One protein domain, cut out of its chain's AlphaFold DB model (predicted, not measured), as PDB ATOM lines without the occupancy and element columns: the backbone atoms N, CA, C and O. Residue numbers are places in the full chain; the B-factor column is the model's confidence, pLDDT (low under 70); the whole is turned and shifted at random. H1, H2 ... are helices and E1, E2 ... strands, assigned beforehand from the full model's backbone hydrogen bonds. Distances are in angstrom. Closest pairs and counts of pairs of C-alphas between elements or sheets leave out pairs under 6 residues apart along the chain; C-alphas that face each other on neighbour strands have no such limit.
ATOM      1  N   ILE A   3     244.023 259.625 191.788       91.94
ATOM      2  CA  ILE A   3     242.684 259.092 191.545       91.94
ATOM      3  C   ILE A   3     242.453 259.039 190.042       91.94
ATOM      4  O   ILE A   3     242.567 260.054 189.361       91.94
ATOM      5  N   TYR A   4     242.123 257.851 189.550       94.31
ATOM      6  CA  TYR A   4     241.735 257.604 188.171       94.31
ATOM      7  C   TYR A   4     240.230 257.359 188.110       94.31
ATOM      8  O   TYR A   4     239.719 256.435 188.752       94.31
ATOM      9  N   ALA A   5     239.534 258.191 187.350       92.00
ATOM     10  CA  ALA A   5     238.136 258.023 187.004       92.00
ATOM     11  C   ALA A   5     238.030 257.592 185.538       92.00
ATOM     12  O   ALA A   5     238.709 258.160 184.690       92.00
ATOM     13  N   ALA A   6     237.180 256.612 185.243       91.19
ATOM     14  CA  ALA A   6     236.855 256.203 183.878       91.19
ATOM     15  C   ALA A   6     235.339 256.111 183.709       91.19
ATOM     16  O   ALA A   6     234.655 255.635 184.620       91.19
ATOM     17  N   CYS A   7     234.838 256.559 182.562       85.62
ATOM     18  CA  CYS A   7     233.440 256.506 182.165       85.62
ATOM     19  C   CYS A   7     233.310 255.633 180.915       85.62
ATOM     20  O   CYS A   7     233.931 255.925 179.901       85.62
ATOM     21  N   VAL A   8     232.513 254.570 180.997       77.56
ATOM     22  CA  VAL A   8     232.217 253.669 179.871       77.56
ATOM     23  C   VAL A   8     230.727 253.359 179.924       77.56
ATOM     24  O   VAL A   8     230.220 253.049 181.001       77.56
ATOM     25  N   GLU A   9     230.002 253.486 178.810       75.12
ATOM     26  CA  GLU A   9     228.565 253.158 178.726       75.12
ATOM     27  C   GLU A   9     227.688 253.807 179.830       75.12
ATOM     28  O   GLU A   9     226.666 253.260 180.250       75.12
ATOM     29  N   ARG A  10     228.047 255.020 180.286       70.75
ATOM     30  CA  ARG A  10     227.411 255.775 181.399       70.75
ATOM     31  C   ARG A  10     227.683 255.240 182.811       70.75
ATOM     32  O   ARG A  10     227.081 255.736 183.768       70.75
ATOM     33  N   GLU A  11     228.592 254.287 182.972       82.62
ATOM     34  CA  GLU A  11     229.092 253.850 184.273       82.62
ATOM     35  C   GLU A  11     230.421 254.534 184.598       82.62
ATOM     36  O   GLU A  11     231.375 254.474 183.825       82.62
ATOM     37  N   VAL A  12     230.496 255.168 185.774       87.25
ATOM     38  CA  VAL A  12     231.725 255.802 186.263       87.25
ATOM     39  C   VAL A  12     232.374 254.920 187.316       87.25
ATOM     40  O   VAL A  12     231.780 254.618 188.353       87.25
ATOM     41  N   THR A  13     233.632 254.564 187.080       90.38
ATOM     42  CA  THR A  13     234.484 253.905 188.070       90.38
ATOM     43  C   THR A  13     235.541 254.880 188.560       90.38
ATOM     44  O   THR A  13     236.122 255.614 187.771       90.38
ATOM     45  N   VAL A  14     235.792 254.902 189.871       91.50
ATOM     46  CA  VAL A  14     236.796 255.776 190.493       91.50
ATOM     47  C   VAL A  14     237.690 254.925 191.374       91.50
ATOM     48  O   VAL A  14     237.217 254.306 192.326       91.50
ATOM     49  N   ASN A  15     238.979 254.878 191.051       91.75
ATOM     50  CA  ASN A  15     239.939 254.016 191.728       91.75
ATOM     51  C   ASN A  15     241.252 254.756 192.002       91.75
ATOM     52  O   ASN A  15     241.724 255.508 191.148       91.75
ATOM     53  N   PRO A  16     241.898 254.520 193.158       91.31
ATOM     54  CA  PRO A  16     243.272 254.948 193.343       91.31
ATOM     55  C   PRO A  16     244.195 254.157 192.412       91.31
ATOM     56  O   PRO A  16     244.013 252.954 192.203       91.31
ATOM     57  N   VAL A  17     245.217 254.822 191.885       91.38
ATOM     58  CA  VAL A  17     246.242 254.203 191.032       91.38
ATOM     59  C   VAL A  17     247.625 254.378 191.637       91.38
ATOM     60  O   VAL A  17     247.877 255.309 192.405       91.38
ATOM     61  N   LYS A  18     248.521 253.436 191.327       87.44
ATOM     62  CA  LYS A  18     249.870 253.402 191.902       87.44
ATOM     63  C   LYS A  18     250.765 254.477 191.306       87.44
ATOM     64  O   LYS A  18     251.496 255.127 192.049       87.44
ATOM     65  N   THR A  19     250.707 254.646 189.989       92.62
ATOM     66  CA  THR A  19     251.519 255.612 189.250       92.62
ATOM     67  C   THR A  19     250.668 256.349 188.225       92.62
ATOM     68  O   THR A  19     249.604 255.873 187.816       92.62
ATOM     69  N   ALA A  20     251.138 257.529 187.833       93.81
ATOM     70  CA  ALA A  20     250.513 258.317 186.785       93.81
ATOM     71  C   ALA A  20     250.677 257.650 185.415       93.81
ATOM     72  O   ALA A  20     249.734 257.592 184.633       93.81
ATOM     73  N   GLU A  21     251.857 257.087 185.165       96.12
ATOM     74  CA  GLU A  21     252.223 256.400 183.931       96.12
ATOM     75  C   GLU A  21     251.277 255.227 183.644       96.12
ATOM     76  O   GLU A  21     250.753 255.116 182.541       96.12
ATOM     77  N   GLU A  22     250.982 254.389 184.649       94.25
ATOM     78  CA  GLU A  22     250.034 253.274 184.500       94.25
ATOM     79  C   GLU A  22     248.622 253.752 184.139       94.25
ATOM     80  O   GLU A  22     247.894 253.052 183.438       94.25
ATOM     81  N   ALA A  23     248.210 254.915 184.642       95.38
ATOM     82  CA  ALA A  23     246.897 255.474 184.358       95.38
ATOM     83  C   ALA A  23     246.831 256.110 182.966       95.38
ATOM     84  O   ALA A  23     245.873 255.852 182.248       95.38
ATOM     85  N   VAL A  24     247.858 256.854 182.548       96.56
ATOM     86  CA  VAL A  24     247.929 257.416 181.189       96.56
ATOM     87  C   VAL A  24     248.018 256.311 180.134       96.56
ATOM     88  O   VAL A  24     247.331 256.393 179.125       96.56
ATOM     89  N   ILE A  25     248.762 255.229 180.384       95.62
ATOM     90  CA  ILE A  25     248.773 254.053 179.494       95.62
ATOM     91  C   ILE A  25     247.347 253.514 179.288       95.62
ATOM     92  O   ILE A  25     246.944 253.284 178.154       95.62
ATOM     93  N   LYS A  26     246.557 253.384 180.363       94.19
ATOM     94  CA  LYS A  26     245.159 252.925 180.271       94.19
ATOM     95  C   LYS A  26     244.253 253.892 179.513       94.19
ATOM     96  O   LYS A  26     243.333 253.436 178.846       94.19
ATOM     97  N   MET A  27     244.488 255.199 179.638       95.06
ATOM     98  CA  MET A  27     243.763 256.206 178.856       95.06
ATOM     99  C   MET A  27     244.008 255.997 177.363       95.06
ATOM    100  O   MET A  27     243.060 255.928 176.592       95.06
ATOM    101  N   ILE A  28     245.274 255.833 176.977       94.75
ATOM    102  CA  ILE A  28     245.666 255.623 175.582       94.75
ATOM    103  C   ILE A  28     245.108 254.292 175.045       94.75
ATOM    104  O   ILE A  28     244.561 254.262 173.947       94.75
ATOM    105  N   ASP A  29     245.168 253.212 175.835       92.62
ATOM    106  CA  ASP A  29     244.566 251.920 175.469       92.62
ATOM    107  C   ASP A  29     243.061 252.050 175.169       92.62
ATOM    108  O   ASP A  29     242.551 251.419 174.242       92.62
ATOM    109  N   GLN A  30     242.348 252.868 175.950       90.50
ATOM    110  CA  GLN A  30     240.924 253.126 175.744       90.50
ATOM    111  C   GLN A  30     240.679 253.923 174.454       90.50
ATOM    112  O   GLN A  30     239.833 253.510 173.668       90.50
ATOM    113  N   ILE A  31     241.477 254.963 174.171       91.62
ATOM    114  CA  ILE A  31     241.400 255.701 172.898       91.62
ATOM    115  C   ILE A  31     241.579 254.761 171.703       91.62
ATOM    116  O   ILE A  31     240.764 254.787 170.787       91.62
ATOM    117  N   TYR A  32     242.584 253.880 171.713       90.00
ATOM    118  CA  TYR A  32     242.781 252.930 170.610       90.00
ATOM    119  C   TYR A  32     241.619 251.960 170.442       90.00
ATOM    120  O   TYR A  32     241.194 251.676 169.319       90.00
ATOM    121  N   LYS A  33     241.081 251.466 171.560       87.88
ATOM    122  CA  LYS A  33     239.900 250.609 171.548       87.88
ATOM    123  C   LYS A  33     238.716 251.341 170.912       87.88
ATOM    124  O   LYS A  33     238.076 250.769 170.033       87.88
ATOM    125  N   ASP A  34     238.459 252.582 171.300       87.25
ATOM    126  CA  ASP A  34     237.348 253.382 170.784       87.25
ATOM    127  C   ASP A  34     237.534 253.722 169.302       87.25
ATOM    128  O   ASP A  34     236.632 253.507 168.489       87.25
ATOM    129  N   TYR A  35     238.743 254.121 168.914       85.75
ATOM    130  CA  TYR A  35     239.113 254.367 167.521       85.75
ATOM    131  C   TYR A  35     238.837 253.149 166.621       85.75
ATOM    132  O   TYR A  35     238.247 253.265 165.542       85.75
ATOM    133  N   SER A  36     239.174 251.949 167.107       85.06
ATOM    134  CA  SER A  36     238.943 250.684 166.392       85.06
ATOM    135  C   SER A  36     237.465 250.289 166.258       85.06
ATOM    136  O   SER A  36     237.136 249.411 165.465       85.06
ATOM    137  N   MET A  37     236.550 250.908 167.016       83.56
ATOM    138  CA  MET A  37     235.106 250.661 166.875       83.56
ATOM    139  C   MET A  37     234.464 251.472 165.749       83.56
ATOM    140  O   MET A  37     233.367 251.128 165.303       83.56
ATOM    141  N   ARG A  38     235.089 252.580 165.336       78.31
ATOM    142  CA  ARG A  38     234.537 253.512 164.337       78.31
ATOM    143  C   ARG A  38     235.232 253.438 162.987       78.31
ATOM    144  O   ARG A  38     234.698 253.960 162.014       78.31
ATOM    145  N   THR A  39     236.369 252.761 162.924       73.00
ATOM    146  CA  THR A  39     237.128 252.532 161.697       73.00
ATOM    147  C   THR A  39     237.092 251.046 161.334       73.00
ATOM    148  O   THR A  39     236.975 250.184 162.203       73.00
ATOM    149  N   ASP A  40     237.217 250.719 160.045       73.12
ATOM    150  CA  ASP A  40     237.409 249.326 159.598       73.12
ATOM    151  C   ASP A  40     238.839 248.814 159.899       73.12
ATOM    152  O   ASP A  40     239.201 247.684 159.556       73.12
ATOM    153  N   VAL A  41     239.663 249.651 160.538       69.06
ATOM    154  CA  VAL A  41     241.059 249.391 160.869       69.06
ATOM    155  C   VAL A  41     241.157 248.944 162.327       69.06
ATOM    156  O   VAL A  41     240.713 249.615 163.256       69.06
ATOM    157  N   ILE A  42     241.777 247.784 162.543       67.44
ATOM    158  CA  ILE A  42     242.048 247.292 163.895       67.44
ATOM    159  C   ILE A  42     243.345 247.926 164.388       67.44
ATOM    160  O   ILE A  42     244.448 247.475 164.056       67.44
ATOM    161  N   TYR A  43     243.196 248.944 165.223       72.50
ATOM    162  CA  TYR A  43     244.312 249.580 165.897       72.50
ATOM    163  C   TYR A  43     244.606 248.928 167.240       72.50
ATOM    164  O   TYR A  43     243.760 248.824 168.126       72.50
ATOM    165  N   THR A  44     245.852 248.514 167.389       70.31
ATOM    166  CA  THR A  44     246.510 248.302 168.667       70.31
ATOM    167  C   THR A  44     247.727 249.223 168.696       70.31
ATOM    168  O   THR A  44     248.213 249.618 167.630       70.31
ATOM    169  N   PRO A  45     248.268 249.542 169.881       69.25
ATOM    170  CA  PRO A  45     249.528 250.269 169.953       69.25
ATOM    171  C   PRO A  45     250.607 249.632 169.060       69.25
ATOM    172  O   PRO A  45     251.387 250.306 168.402       69.25
ATOM    173  N   GLU A  46     250.662 248.307 168.980       72.94
ATOM    174  CA  GLU A  46     251.629 247.601 168.139       72.94
ATOM    175  C   GLU A  46     251.311 247.684 166.638       72.94
ATOM    176  O   GLU A  46     252.249 247.716 165.845       72.94
ATOM    177  N   SER A  47     250.033 247.735 166.238       72.12
ATOM    178  CA  SER A  47     249.634 247.735 164.821       72.12
ATOM    179  C   SER A  47     249.639 249.115 164.166       72.12
ATOM    180  O   SER A  47     249.742 249.186 162.943       72.12
ATOM    181  N   ILE A  48     249.589 250.206 164.945       71.12
ATOM    182  CA  ILE A  48     249.697 251.571 164.401       71.12
ATOM    183  C   ILE A  48     250.977 251.709 163.580       71.12
ATOM    184  O   ILE A  48     250.921 252.228 162.476       71.12
ATOM    185  N   ALA A  49     252.101 251.152 164.044       64.62
ATOM    186  CA  ALA A  49     253.368 251.190 163.310       64.62
ATOM    187  C   ALA A  49     253.266 250.653 161.868       64.62
ATOM    188  O   ALA A  49     253.872 251.229 160.969       64.62
ATOM    189  N   ASP A  50     252.479 249.594 161.654       66.12
ATOM    190  CA  ASP A  50     252.266 248.992 160.333       66.12
ATOM    191  C   ASP A  50     251.243 249.785 159.501       66.12
ATOM    192  O   ASP A  50     251.368 249.881 158.281       66.12
ATOM    193  N   TYR A  51     250.235 250.379 160.150       65.62
ATOM    194  CA  TYR A  51     249.238 251.233 159.496       65.62
ATOM    195  C   TYR A  51     249.851 252.525 158.931       65.62
ATOM    196  O   TYR A  51     249.516 252.937 157.818       65.62
ATOM    197  N   LEU A  52     250.806 253.109 159.660       63.56
ATOM    198  CA  LEU A  52     251.534 254.328 159.296       63.56
ATOM    199  C   LEU A  52     252.261 254.233 157.934       63.56
ATOM    200  O   LEU A  52     252.594 255.257 157.349       63.56
ATOM    201  N   GLU A  53     252.512 253.041 157.385       59.12
ATOM    202  CA  GLU A  53     253.115 252.905 156.048       59.12
ATOM    203  C   GLU A  53     252.099 253.017 154.891       59.12
ATOM    204  O   GLU A  53     252.509 253.038 153.728       59.12
ATOM    205  N   SER A  54     250.790 253.055 155.179       61.75
ATOM    206  CA  SER A  54     249.742 252.773 154.185       61.75
ATOM    207  C   SER A  54     248.735 253.887 153.890       61.75
ATOM    208  O   SER A  54     247.996 253.729 152.915       61.75
ATOM    209  N   ASP A  55     248.716 254.988 154.652       62.38
ATOM    210  CA  ASP A  55     247.666 256.016 154.545       62.38
ATOM    211  C   ASP A  55     248.166 257.431 154.191       62.38
ATOM    212  O   ASP A  55     249.287 257.812 154.524       62.38
ATOM    213  N   ASP A  56     247.317 258.188 153.482       59.12
ATOM    214  CA  ASP A  56     247.609 259.507 152.874       59.12
ATOM    215  C   ASP A  56     247.046 260.696 153.701       59.12
ATOM    216  O   ASP A  56     247.173 261.851 153.281       59.12
ATOM    217  N   ASP A  57     246.418 260.452 154.864       69.69
ATOM    218  CA  ASP A  57     245.953 261.513 155.778       69.69
ATOM    219  C   ASP A  57     247.061 261.935 156.756       69.69
ATOM    220  O   ASP A  57     247.249 261.358 157.826       69.69
ATOM    221  N   GLU A  58     247.824 262.958 156.365       71.81
ATOM    222  CA  GLU A  58     248.989 263.460 157.107       71.81
ATOM    223  C   GLU A  58     248.648 263.929 158.537       71.81
ATOM    224  O   GLU A  58     249.502 263.848 159.423       71.81
ATOM    225  N   TYR A  59     247.412 264.381 158.797       77.88
ATOM    226  CA  TYR A  59     247.014 264.915 160.104       77.88
ATOM    227  C   TYR A  59     246.586 263.818 161.086       77.88
ATOM    228  O   TYR A  59     247.045 263.813 162.234       77.88
ATOM    229  N   GLU A  60     245.746 262.873 160.655       82.19
ATOM    230  CA  GLU A  60     245.426 261.675 161.450       82.19
ATOM    231  C   GLU A  60     246.715 260.916 161.795       82.19
ATOM    232  O   GLU A  60     246.980 260.580 162.956       82.19
ATOM    233  N   TYR A  61     247.566 260.747 160.781       80.19
ATOM    234  CA  TYR A  61     248.872 260.113 160.870       80.19
ATOM    235  C   TYR A  61     249.759 260.724 161.961       80.19
ATOM    236  O   TYR A  61     250.260 260.010 162.834       80.19
ATOM    237  N   GLU A  62     249.950 262.045 161.942       86.31
ATOM    238  CA  GLU A  62     250.834 262.732 162.883       86.31
ATOM    239  C   GLU A  62     250.362 262.562 164.338       86.31
ATOM    240  O   GLU A  62     251.163 262.255 165.229       86.31
ATOM    241  N   ASN A  63     249.056 262.667 164.585       90.50
ATOM    242  CA  ASN A  63     248.509 262.534 165.935       90.50
ATOM    243  C   ASN A  63     248.568 261.095 166.456       90.50
ATOM    244  O   ASN A  63     248.930 260.884 167.618       90.50
ATOM    245  N   LEU A  64     248.291 260.098 165.610       88.38
ATOM    246  CA  LEU A  64     248.467 258.687 165.969       88.38
ATOM    247  C   LEU A  64     249.938 258.356 166.256       88.38
ATOM    248  O   LEU A  64     250.223 257.628 167.209       88.38
ATOM    249  N   MET A  65     250.887 258.928 165.504       88.00
ATOM    250  CA  MET A  65     252.317 258.778 165.796       88.00
ATOM    251  C   MET A  65     252.703 259.358 167.152       88.00
ATOM    252  O   MET A  65     253.434 258.711 167.904       88.00
ATOM    253  N   PHE A  66     252.237 260.563 167.480       92.12
ATOM    254  CA  PHE A  66     252.534 261.175 168.774       92.12
ATOM    255  C   PHE A  66     251.926 260.385 169.930       92.12
ATOM    256  O   PHE A  66     252.594 260.172 170.947       92.12
ATOM    257  N   LEU A  67     250.693 259.901 169.766       93.62
ATOM    258  CA  LEU A  67     250.034 259.059 170.761       93.62
ATOM    259  C   LEU A  67     250.814 257.755 170.979       93.62
ATOM    260  O   LEU A  67     251.054 257.342 172.118       93.62
ATOM    261  N   GLN A  68     251.287 257.152 169.887       91.62
ATOM    262  CA  GLN A  68     252.085 255.935 169.906       91.62
ATOM    263  C   GLN A  68     253.462 256.134 170.544       91.62
ATOM    264  O   GLN A  68     253.893 255.305 171.350       91.62
ATOM    265  N   ASP A  69     254.156 257.222 170.221       92.69
ATOM    266  CA  ASP A  69     255.446 257.562 170.821       92.69
ATOM    267  C   ASP A  69     255.315 257.759 172.338       92.69
ATOM    268  O   ASP A  69     256.071 257.155 173.108       92.69
ATOM    269  N   LEU A  70     254.300 258.512 172.785       95.44
ATOM    270  CA  LEU A  70     253.993 258.672 174.208       95.44
ATOM    271  C   LEU A  70     253.751 257.313 174.876       95.44
ATOM    272  O   LEU A  70     254.361 257.014 175.907       95.44
ATOM    273  N   TYR A  71     252.910 256.465 174.280       94.88
ATOM    274  CA  TYR A  71     252.619 255.130 174.804       94.88
ATOM    275  C   TYR A  71     253.894 254.289 174.981       94.88
ATOM    276  O   TYR A  71     254.135 253.741 176.061       94.88
ATOM    277  N   GLN A  72     254.756 254.220 173.961       93.69
ATOM    278  CA  GLN A  72     255.990 253.425 174.013       93.69
ATOM    279  C   GLN A  72     256.994 253.957 175.042       93.69
ATOM    280  O   GLN A  72     257.599 253.174 175.784       93.69
ATOM    281  N   LYS A  73     257.149 255.278 175.151       95.56
ATOM    282  CA  LYS A  73     258.010 255.903 176.166       95.56
ATOM    283  C   LYS A  73     257.554 255.555 177.581       95.56
ATOM    284  O   LYS A  73     258.355 255.094 178.395       95.56
ATOM    285  N   LEU A  74     256.254 255.645 177.860       95.88
ATOM    286  CA  LEU A  74     255.704 255.257 179.163       95.88
ATOM    287  C   LEU A  74     255.892 253.758 179.443       95.88
ATOM    288  O   LEU A  74     256.294 253.372 180.542       95.88
ATOM    289  N   LYS A  75     255.676 252.892 178.446       94.12
ATOM    290  CA  LYS A  75     255.863 251.433 178.576       94.12
ATOM    291  C   LYS A  75     257.314 251.022 178.808       94.12
ATOM    292  O   LYS A  75     257.559 250.017 179.475       94.12
ATOM    293  N   THR A  76     258.264 251.788 178.280       94.94
ATOM    294  CA  THR A  76     259.705 251.574 178.487       94.94
ATOM    295  C   THR A  76     260.225 252.192 179.790       94.94
ATOM    296  O   THR A  76     261.397 252.019 180.126       94.94
ATOM    297  N   GLY A  77     259.342 252.820 180.576       95.69
ATOM    298  CA  GLY A  77     259.634 253.340 181.911       95.69
ATOM    299  C   GLY A  77     260.117 254.787 181.930       95.69
ATOM    300  O   GLY A  77     260.675 255.224 182.938       95.69
ATOM    301  N   GLU A  78     259.933 255.531 180.839       96.69
ATOM    302  CA  GLU A  78     260.186 256.965 180.840       96.69
ATOM    303  C   GLU A  78     259.171 257.693 181.735       96.69
ATOM    304  O   GLU A  78     257.997 257.334 181.809       96.69
ATOM    305  N   SER A  79     259.646 258.701 182.467       95.69
ATOM    306  CA  SER A  79     258.823 259.436 183.430       95.69
ATOM    307  C   SER A  79     257.861 260.377 182.719       95.69
ATOM    308  O   SER A  79     258.296 261.202 181.913       95.69
ATOM    309  N   LEU A  80     256.581 260.337 183.098       95.75
ATOM    310  CA  LEU A  80     255.587 261.257 182.549       95.75
ATOM    311  C   LEU A  80     255.924 262.718 182.880       95.75
ATOM    312  O   LEU A  80     255.796 263.591 182.029       95.75
ATOM    313  N   GLU A  81     256.406 262.980 184.098       93.94
ATOM    314  CA  GLU A  81     256.844 264.318 184.519       93.94
ATOM    315  C   GLU A  81     257.962 264.849 183.620       93.94
ATOM    316  O   GLU A  81     257.910 265.999 183.187       93.94
ATOM    317  N   LYS A  82     258.945 264.002 183.293       94.38
ATOM    318  CA  LYS A  82     260.033 264.372 182.386       94.38
ATOM    319  C   LYS A  82     259.485 264.731 181.002       94.38
ATOM    320  O   LYS A  82     259.784 265.818 180.515       94.38
ATOM    321  N   LEU A  83     258.659 263.859 180.419       95.50
ATOM    322  CA  LEU A  83     258.077 264.050 179.086       95.50
ATOM    323  C   LEU A  83     257.281 265.352 178.980       95.50
ATOM    324  O   LEU A  83     257.440 266.092 178.014       95.50
ATOM    325  N   VAL A  84     256.472 265.660 179.996       94.75
ATOM    326  CA  VAL A  84     255.707 266.910 180.042       94.75
ATOM    327  C   VAL A  84     256.630 268.114 180.259       94.75
ATOM    328  O   VAL A  84     256.454 269.140 179.619       94.75
ATOM    329  N   SER A  85     257.650 268.012 181.115       91.00
ATOM    330  CA  SER A  85     258.577 269.130 181.369       91.00
ATOM    331  C   SER A  85     259.453 269.509 180.170       91.00
ATOM    332  O   SER A  85     259.949 270.633 180.104       91.00
ATOM    333  N   GLU A  86     259.661 268.570 179.246       91.44
ATOM    334  CA  GLU A  86     260.414 268.769 178.005       91.44
ATOM    335  C   GLU A  86     259.524 269.278 176.856       91.44
ATOM    336  O   GLU A  86     260.052 269.649 175.804       91.44
ATOM    337  N   SER A  87     258.198 269.339 177.043       88.88
ATOM    338  CA  SER A  87     257.280 269.931 176.071       88.88
ATOM    339  C   SER A  87     257.297 271.464 176.141       88.88
ATOM    340  O   SER A  87     257.642 272.061 177.163       88.88
ATOM    341  N   ALA A  88     256.941 272.122 175.032       81.38
ATOM    342  CA  ALA A  88     257.060 273.577 174.896       81.38
ATOM    343  C   ALA A  88     256.251 274.359 175.948       81.38
ATOM    344  O   ALA A  88     256.729 275.376 176.453       81.38
ATOM    345  N   ASP A  89     255.070 273.849 176.301       84.44
ATOM    346  CA  ASP A  89     254.087 274.531 177.148       84.44
ATOM    347  C   ASP A  89     253.896 273.858 178.521       84.44
ATOM    348  O   ASP A  89     252.980 274.200 179.264       84.44
ATOM    349  N   GLN A  90     254.768 272.906 178.889       85.44
ATOM    350  CA  GLN A  90     254.605 272.055 180.082       85.44
ATOM    351  C   GLN A  90     253.265 271.301 180.112       85.44
ATOM    352  O   GLN A  90     252.731 270.946 181.169       85.44
ATOM    353  N   GLU A  91     252.737 271.040 178.924       93.44
ATOM    354  CA  GLU A  91     251.559 270.231 178.667       93.44
ATOM    355  C   GLU A  91     251.784 269.356 177.433       93.44
ATOM    356  O   GLU A  91     252.578 269.679 176.546       93.44
ATOM    357  N   LEU A  92     251.111 268.213 177.402       95.50
ATOM    358  CA  LEU A  92     251.004 267.364 176.226       95.50
ATOM    359  C   LEU A  92     249.546 267.383 175.795       95.50
ATOM    360  O   LEU A  92     248.667 267.050 176.589       95.50
ATOM    361  N   VAL A  93     249.314 267.777 174.547       95.31
ATOM    362  CA  VAL A  93     247.998 267.764 173.912       95.31
ATOM    363  C   VAL A  93     248.148 266.989 172.615       95.31
ATOM    364  O   VAL A  93     248.838 267.440 171.703       95.31
ATOM    365  N   ILE A  94     247.555 265.801 172.560       95.00
ATOM    366  CA  ILE A  94     247.557 264.937 171.377       95.00
ATOM    367  C   ILE A  94     246.101 264.704 171.023       95.00
ATOM    368  O   ILE A  94     245.360 264.172 171.850       95.00
ATOM    369  N   ARG A  95     245.669 265.128 169.836       93.50
ATOM    370  CA  ARG A  95     244.249 265.110 169.487       93.50
ATOM    371  C   ARG A  95     244.017 264.860 168.014       93.50
ATOM    372  O   ARG A  95     244.799 265.298 167.184       93.50
ATOM    373  N   HIS A  96     242.898 264.241 167.712       90.94
ATOM    374  CA  HIS A  96     242.396 264.060 166.368       90.94
ATOM    375  C   HIS A  96     241.032 264.731 166.280       90.94
ATOM    376  O   HIS A  96     240.126 264.392 167.044       90.94
ATOM    377  N   ASP A  97     240.924 265.706 165.378       88.38
ATOM    378  CA  ASP A  97     239.771 266.603 165.263       88.38
ATOM    379  C   ASP A  97     238.672 266.067 164.297       88.38
ATOM    380  O   ASP A  97     237.620 266.700 164.162       88.38
ATOM    381  N   ASP A  98     238.875 264.897 163.670       84.62
ATOM    382  CA  ASP A  98     237.936 264.225 162.749       84.62
ATOM    383  C   ASP A  98     237.276 262.985 163.372       84.62
ATOM    384  O   ASP A  98     237.725 262.512 164.401       84.62
ATOM    385  N   ASP A  99     236.189 262.464 162.785       82.12
ATOM    386  CA  ASP A  99     235.409 261.337 163.338       82.12
ATOM    387  C   ASP A  99     236.101 259.974 163.077       82.12
ATOM    388  O   ASP A  99     236.213 259.585 161.911       82.12
ATOM    389  N   PRO A 100     236.516 259.211 164.113       84.12
ATOM    390  CA  PRO A 100     236.251 259.442 165.535       84.12
ATOM    391  C   PRO A 100     237.181 260.476 166.181       84.12
ATOM    392  O   PRO A 100     238.409 260.366 166.143       84.12
ATOM    393  N   LEU A 101     236.547 261.462 166.818       89.44
ATOM    394  CA  LEU A 101     237.182 262.588 167.495       89.44
ATOM    395  C   LEU A 101     237.761 262.091 168.813       89.44
ATOM    396  O   LEU A 101     237.026 261.462 169.578       89.44
ATOM    397  N   TRP A 102     239.018 262.419 169.115       92.62
ATOM    398  CA  TRP A 102     239.630 262.079 170.401       92.62
ATOM    399  C   TRP A 102     240.730 263.048 170.836       92.62
ATOM    400  O   TRP A 102     241.341 263.736 170.026       92.62
ATOM    401  N   GLU A 103     241.010 263.081 172.138       94.81
ATOM    402  CA  GLU A 103     242.093 263.867 172.732       94.81
ATOM    403  C   GLU A 103     242.680 263.157 173.957       94.81
ATOM    404  O   GLU A 103     241.955 262.566 174.760       94.81
ATOM    405  N   VAL A 104     243.998 263.267 174.121       96.56
ATOM    406  CA  VAL A 104     244.726 263.010 175.364       96.56
ATOM    407  C   VAL A 104     245.435 264.296 175.779       96.56
ATOM    408  O   VAL A 104     246.303 264.808 175.070       96.56
ATOM    409  N   PHE A 105     245.079 264.796 176.959       96.50
ATOM    410  CA  PHE A 105     245.633 266.001 177.569       96.50
ATOM    411  C   PHE A 105     246.359 265.652 178.868       96.50
ATOM    412  O   PHE A 105     245.829 264.915 179.702       96.50
ATOM    413  N   ILE A 106     247.558 266.197 179.082       97.31
ATOM    414  CA  ILE A 106     248.371 265.953 180.281       97.31
ATOM    415  C   ILE A 106     249.092 267.234 180.687       97.31
ATOM    416  O   ILE A 106     249.789 267.835 179.876       97.31
ATOM    417  N   ARG A 107     249.008 267.615 181.965       95.50
ATOM    418  CA  ARG A 107     249.705 268.789 182.509       95.50
ATOM    419  C   ARG A 107     250.133 268.583 183.958       95.50
ATOM    420  O   ARG A 107     249.395 268.002 184.755       95.50
ATOM    421  N   PHE A 108     251.278 269.154 184.319       92.38
ATOM    422  CA  PHE A 108     251.668 269.376 185.712       92.38
ATOM    423  C   PHE A 108     251.513 270.856 186.070       92.38
ATOM    424  O   PHE A 108     251.914 271.724 185.304       92.38
ATOM    425  N   ASP A 109     250.922 271.161 187.227       89.19
ATOM    426  CA  ASP A 109     250.910 272.535 187.744       89.19
ATOM    427  C   ASP A 109     252.271 272.938 188.357       89.19
ATOM    428  O   ASP A 109     253.168 272.108 188.533       89.19
ATOM    429  N   ASP A 110     252.413 274.204 188.767       85.19
ATOM    430  CA  ASP A 110     253.627 274.734 189.421       85.19
ATOM    431  C   ASP A 110     254.048 273.961 190.691       85.19
ATOM    432  O   ASP A 110     255.172 274.096 191.183       85.19
ATOM    433  N   LYS A 111     253.139 273.168 191.270       86.56
ATOM    434  CA  LYS A 111     253.360 272.329 192.455       86.56
ATOM    435  C   LYS A 111     253.567 270.858 192.090       86.56
ATOM    436  O   LYS A 111     253.582 270.022 192.994       86.56
ATOM    437  N   LYS A 112     253.748 270.547 190.803       85.50
ATOM    438  CA  LYS A 112     253.870 269.192 190.250       85.50
ATOM    439  C   LYS A 112     252.640 268.317 190.509       85.50
ATOM    440  O   LYS A 112     252.755 267.093 190.598       85.50
ATOM    441  N   LYS A 113     251.458 268.918 190.639       90.44
ATOM    442  CA  LYS A 113     250.192 268.182 190.683       90.44
ATOM    443  C   LYS A 113     249.756 267.882 189.256       90.44
ATOM    444  O   LYS A 113     249.672 268.784 188.426       90.44
ATOM    445  N   LEU A 114     249.505 266.607 188.993       93.38
ATOM    446  CA  LEU A 114     249.108 266.110 187.682       93.38
ATOM    447  C   LEU A 114     247.604 266.265 187.459       93.38
ATOM    448  O   LEU A 114     246.804 265.878 188.317       93.38
ATOM    449  N   THR A 115     247.257 266.704 186.255       95.12
ATOM    450  CA  THR A 115     245.954 266.482 185.630       95.12
ATOM    451  C   THR A 115     246.191 265.779 184.296       95.12
ATOM    452  O   THR A 115     246.977 266.268 183.488       95.12
ATOM    453  N   ALA A 116     245.520 264.654 184.060       96.94
ATOM    454  CA  ALA A 116     245.434 264.051 182.734       96.94
ATOM    455  C   ALA A 116     243.980 263.726 182.389       96.94
ATOM    456  O   ALA A 116     243.197 263.360 183.268       96.94
ATOM    457  N   GLN A 117     243.616 263.888 181.126       96.19
ATOM    458  CA  GLN A 117     242.265 263.708 180.610       96.19
ATOM    459  C   GLN A 117     242.343 262.973 179.278       96.19
ATOM    460  O   GLN A 117     243.262 263.204 178.495       96.19
ATOM    461  N   ALA A 118     241.375 262.099 179.037       95.12
ATOM    462  CA  ALA A 118     241.165 261.488 177.739       95.12
ATOM    463  C   ALA A 118     239.685 261.527 177.377       95.12
ATOM    464  O   ALA A 118     238.813 261.381 178.243       95.12
ATOM    465  N   TYR A 119     239.421 261.738 176.099       92.06
ATOM    466  CA  TYR A 119     238.085 261.851 175.540       92.06
ATOM    467  C   TYR A 119     238.054 261.263 174.133       92.06
ATOM    468  O   TYR A 119     239.001 261.445 173.372       92.06
ATOM    469  N   SER A 120     236.937 260.632 173.792       90.50
ATOM    470  CA  SER A 120     236.558 260.220 172.456       90.50
ATOM    471  C   SER A 120     235.047 260.386 172.257       90.50
ATOM    472  O   SER A 120     234.258 260.338 173.203       90.50
ATOM    473  N   ASN A 121     234.604 260.559 171.013       87.38
ATOM    474  CA  ASN A 121     233.179 260.663 170.667       87.38
ATOM    475  C   ASN A 121     232.503 259.299 170.390       87.38
ATOM    476  O   ASN A 121     231.462 259.243 169.726       87.38
ATOM    477  N   VAL A 122     233.097 258.190 170.841       82.00
ATOM    478  CA  VAL A 122     232.713 256.841 170.399       82.00
ATOM    479  C   VAL A 122     231.687 256.187 171.313       82.00
ATOM    480  O   VAL A 122     230.666 255.711 170.802       82.00
ATOM    481  N   ASP A 123     231.962 256.158 172.619       69.38
ATOM    482  CA  ASP A 123     231.258 255.321 173.608       69.38
ATOM    483  C   ASP A 123     230.632 256.138 174.760       69.38
ATOM    484  O   ASP A 123     230.182 255.605 175.779       69.38
ATOM    485  N   ASN A 124     230.591 257.469 174.621       62.91
ATOM    486  CA  ASN A 124     230.174 258.354 175.702       62.91
ATOM    487  C   ASN A 124     229.445 259.621 175.213       62.91
ATOM    488  O   ASN A 124     229.847 260.262 174.247       62.91
ATOM    489  N   ASP A 125     228.372 259.998 175.922       59.56
ATOM    490  CA  ASP A 125     227.658 261.278 175.755       59.56
ATOM    491  C   ASP A 125     228.257 262.395 176.653       59.56
ATOM    492  O   ASP A 125     227.790 263.539 176.633       59.56
ATOM    493  N   TYR A 126     229.233 262.065 177.510       58.50
ATOM    494  CA  TYR A 126     229.946 262.994 178.396       58.50
ATOM    495  C   TYR A 126     231.273 263.468 177.792       58.50
ATOM    496  O   TYR A 126     231.829 262.853 176.895       58.50
ATOM    497  N   MET A 127     231.809 264.558 178.348       70.94
ATOM    498  CA  MET A 127     233.040 265.196 177.865       70.94
ATOM    499  C   MET A 127     234.335 264.389 178.050       70.94
ATOM    500  O   MET A 127     235.322 264.778 177.447       70.94
ATOM    501  N   TYR A 128     234.386 263.348 178.891       84.25
ATOM    502  CA  TYR A 128     235.631 262.609 179.155       84.25
ATOM    503  C   TYR A 128     235.378 261.112 179.347       84.25
ATOM    504  O   TYR A 128     234.479 260.726 180.101       84.25
ATOM    505  N   ASP A 129     236.238 260.297 178.741       88.56
ATOM    506  CA  ASP A 129     236.295 258.841 178.925       88.56
ATOM    507  C   ASP A 129     237.137 258.477 180.140       88.56
ATOM    508  O   ASP A 129     236.845 257.517 180.854       88.56
ATOM    509  N   ALA A 130     238.163 259.277 180.427       93.25
ATOM    510  CA  ALA A 130     238.987 259.097 181.605       93.25
ATOM    511  C   ALA A 130     239.566 260.412 182.125       93.25
ATOM    512  O   ALA A 130     239.873 261.336 181.375       93.25
ATOM    513  N   MET A 131     239.766 260.472 183.440       95.00
ATOM    514  CA  MET A 131     240.441 261.573 184.116       95.00
ATOM    515  C   MET A 131     241.346 261.041 185.222       95.00
ATOM    516  O   MET A 131     240.990 260.127 185.965       95.00
ATOM    517  N   LEU A 132     242.525 261.632 185.348       95.94
ATOM    518  CA  LEU A 132     243.505 261.348 186.379       95.94
ATOM    519  C   LEU A 132     243.835 262.647 187.087       95.94
ATOM    520  O   LEU A 132     244.318 263.598 186.472       95.94
ATOM    521  N   GLU A 133     243.632 262.658 188.395       94.56
ATOM    522  CA  GLU A 133     244.001 263.789 189.228       94.56
ATOM    523  C   GLU A 133     244.896 263.354 190.373       94.56
ATOM    524  O   GLU A 133     244.715 262.309 191.011       94.56
ATOM    525  N   TRP A 134     245.872 264.202 190.658       91.75
ATOM    526  CA  TRP A 134     246.563 264.162 191.926       91.75
ATOM    527  C   TRP A 134     245.653 264.725 193.024       91.75
ATOM    528  O   TRP A 134     245.122 265.828 192.905       91.75
ATOM    529  N   VAL A 135     245.514 263.989 194.124       86.94
ATOM    530  CA  VAL A 135     244.793 264.424 195.324       86.94
ATOM    531  C   VAL A 135     245.747 264.507 196.512       86.94
ATOM    532  O   VAL A 135     246.559 263.597 196.738       86.94
TER     533      VAL A 135
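AT A GLANCE: This is residues 3 to 135 of the 139 residues of an uncharacterized protein of Streptococcus sp. (UniProt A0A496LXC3). A twisted wall of six antiparallel strands has helices over one face, with its other face bare of named helices. The long H1 runs along the strands over E6 and E5, H3 slants over the edge strand E3, short H4 crosses over E4, and H2 packs on H3 away from the sheet. The printed part has 133 residues, with four named helices and six named strands in the chain order E1 E2 H1 H2 H3 H4 E3 E4 E5 E6; the sheet's order is E2 E1 E6 E5 E4 E3, and the class is mixed, helices and strands. The whole is compact, with a radius of gyration of the C-alphas of 14.4 A and spans of 42 by 35 by 23 A.

IN THESE COORDINATES: Across the sheet stand E2, residues 11 to 17, 18.4 A long; E1, residues 3 to 8, from C-alpha 3 at (242.684, 259.092, 191.545); E6, residues 130 to 134, ending with C-alpha 134 at (246.563, 264.162, 191.926); E5, residues 114 to 120, 20.6 A; E4, residues 102 to 108, 20.8 A; and E3, residues 91 to 96. H1, residues 20 to 38, is 28.0 A long from C-alpha 20 at (250.513, 258.317, 186.785). H3, residues 58 to 75, is 25.6 A long. H2 has residues 45 to 51 and H4 residues 80 to 85.

HOW THE PARTS SIT: E3, E4, E5 and E6 form a meander, each strand the antiparallel neighbour of the one before; N 94 and O 104 are 3.0 A apart, N 105 and O 117 2.9 A, and N 132 and O 116 2.8 A, within hydrogen-bond range. E1 is antiparallel to E6, with N 5 and O 131 at 2.8 A, and forms a hairpin with E2, with N 6 and O 13 at 2.9 A. H1, H3 and H4 lie on the same face, two layers with the sheet. H1 has a height over the sheet of 7.7 A; its closest C-alphas to E5 are Met 27 and Ala 118, 6.0 A. H3 and E3 are closest at the C-alphas of Asn 63 and Ile 94, 6.0 A. H4 lies only just over E4, with 3 of its C-alphas there. H1, with residues 21 to 28 alone, touches H3, closest at the C-alphas of Glu 21 and Leu 74, 6.0 A. H2 and H3 form a helical hairpin, closest at the C-alphas of Pro 45 and Gln 68, 6.2 A. In H3 and H4 every O i to N i+4 pair is within hydrogen-bond range; H1 has 14 of 15, and H2 1 of 3 beside 2 of 4 O i to N i+3 pairs.

THE WHOLE: The two C-alphas farthest apart, those of Asp 40 and Lys 111, are 43.2 A apart. The printed part has no cut and no long link. The mean pLDDT of the printed part is 86.1; residues 41 to 42, 45, 49 to 57 and 123 to 126 are under 70.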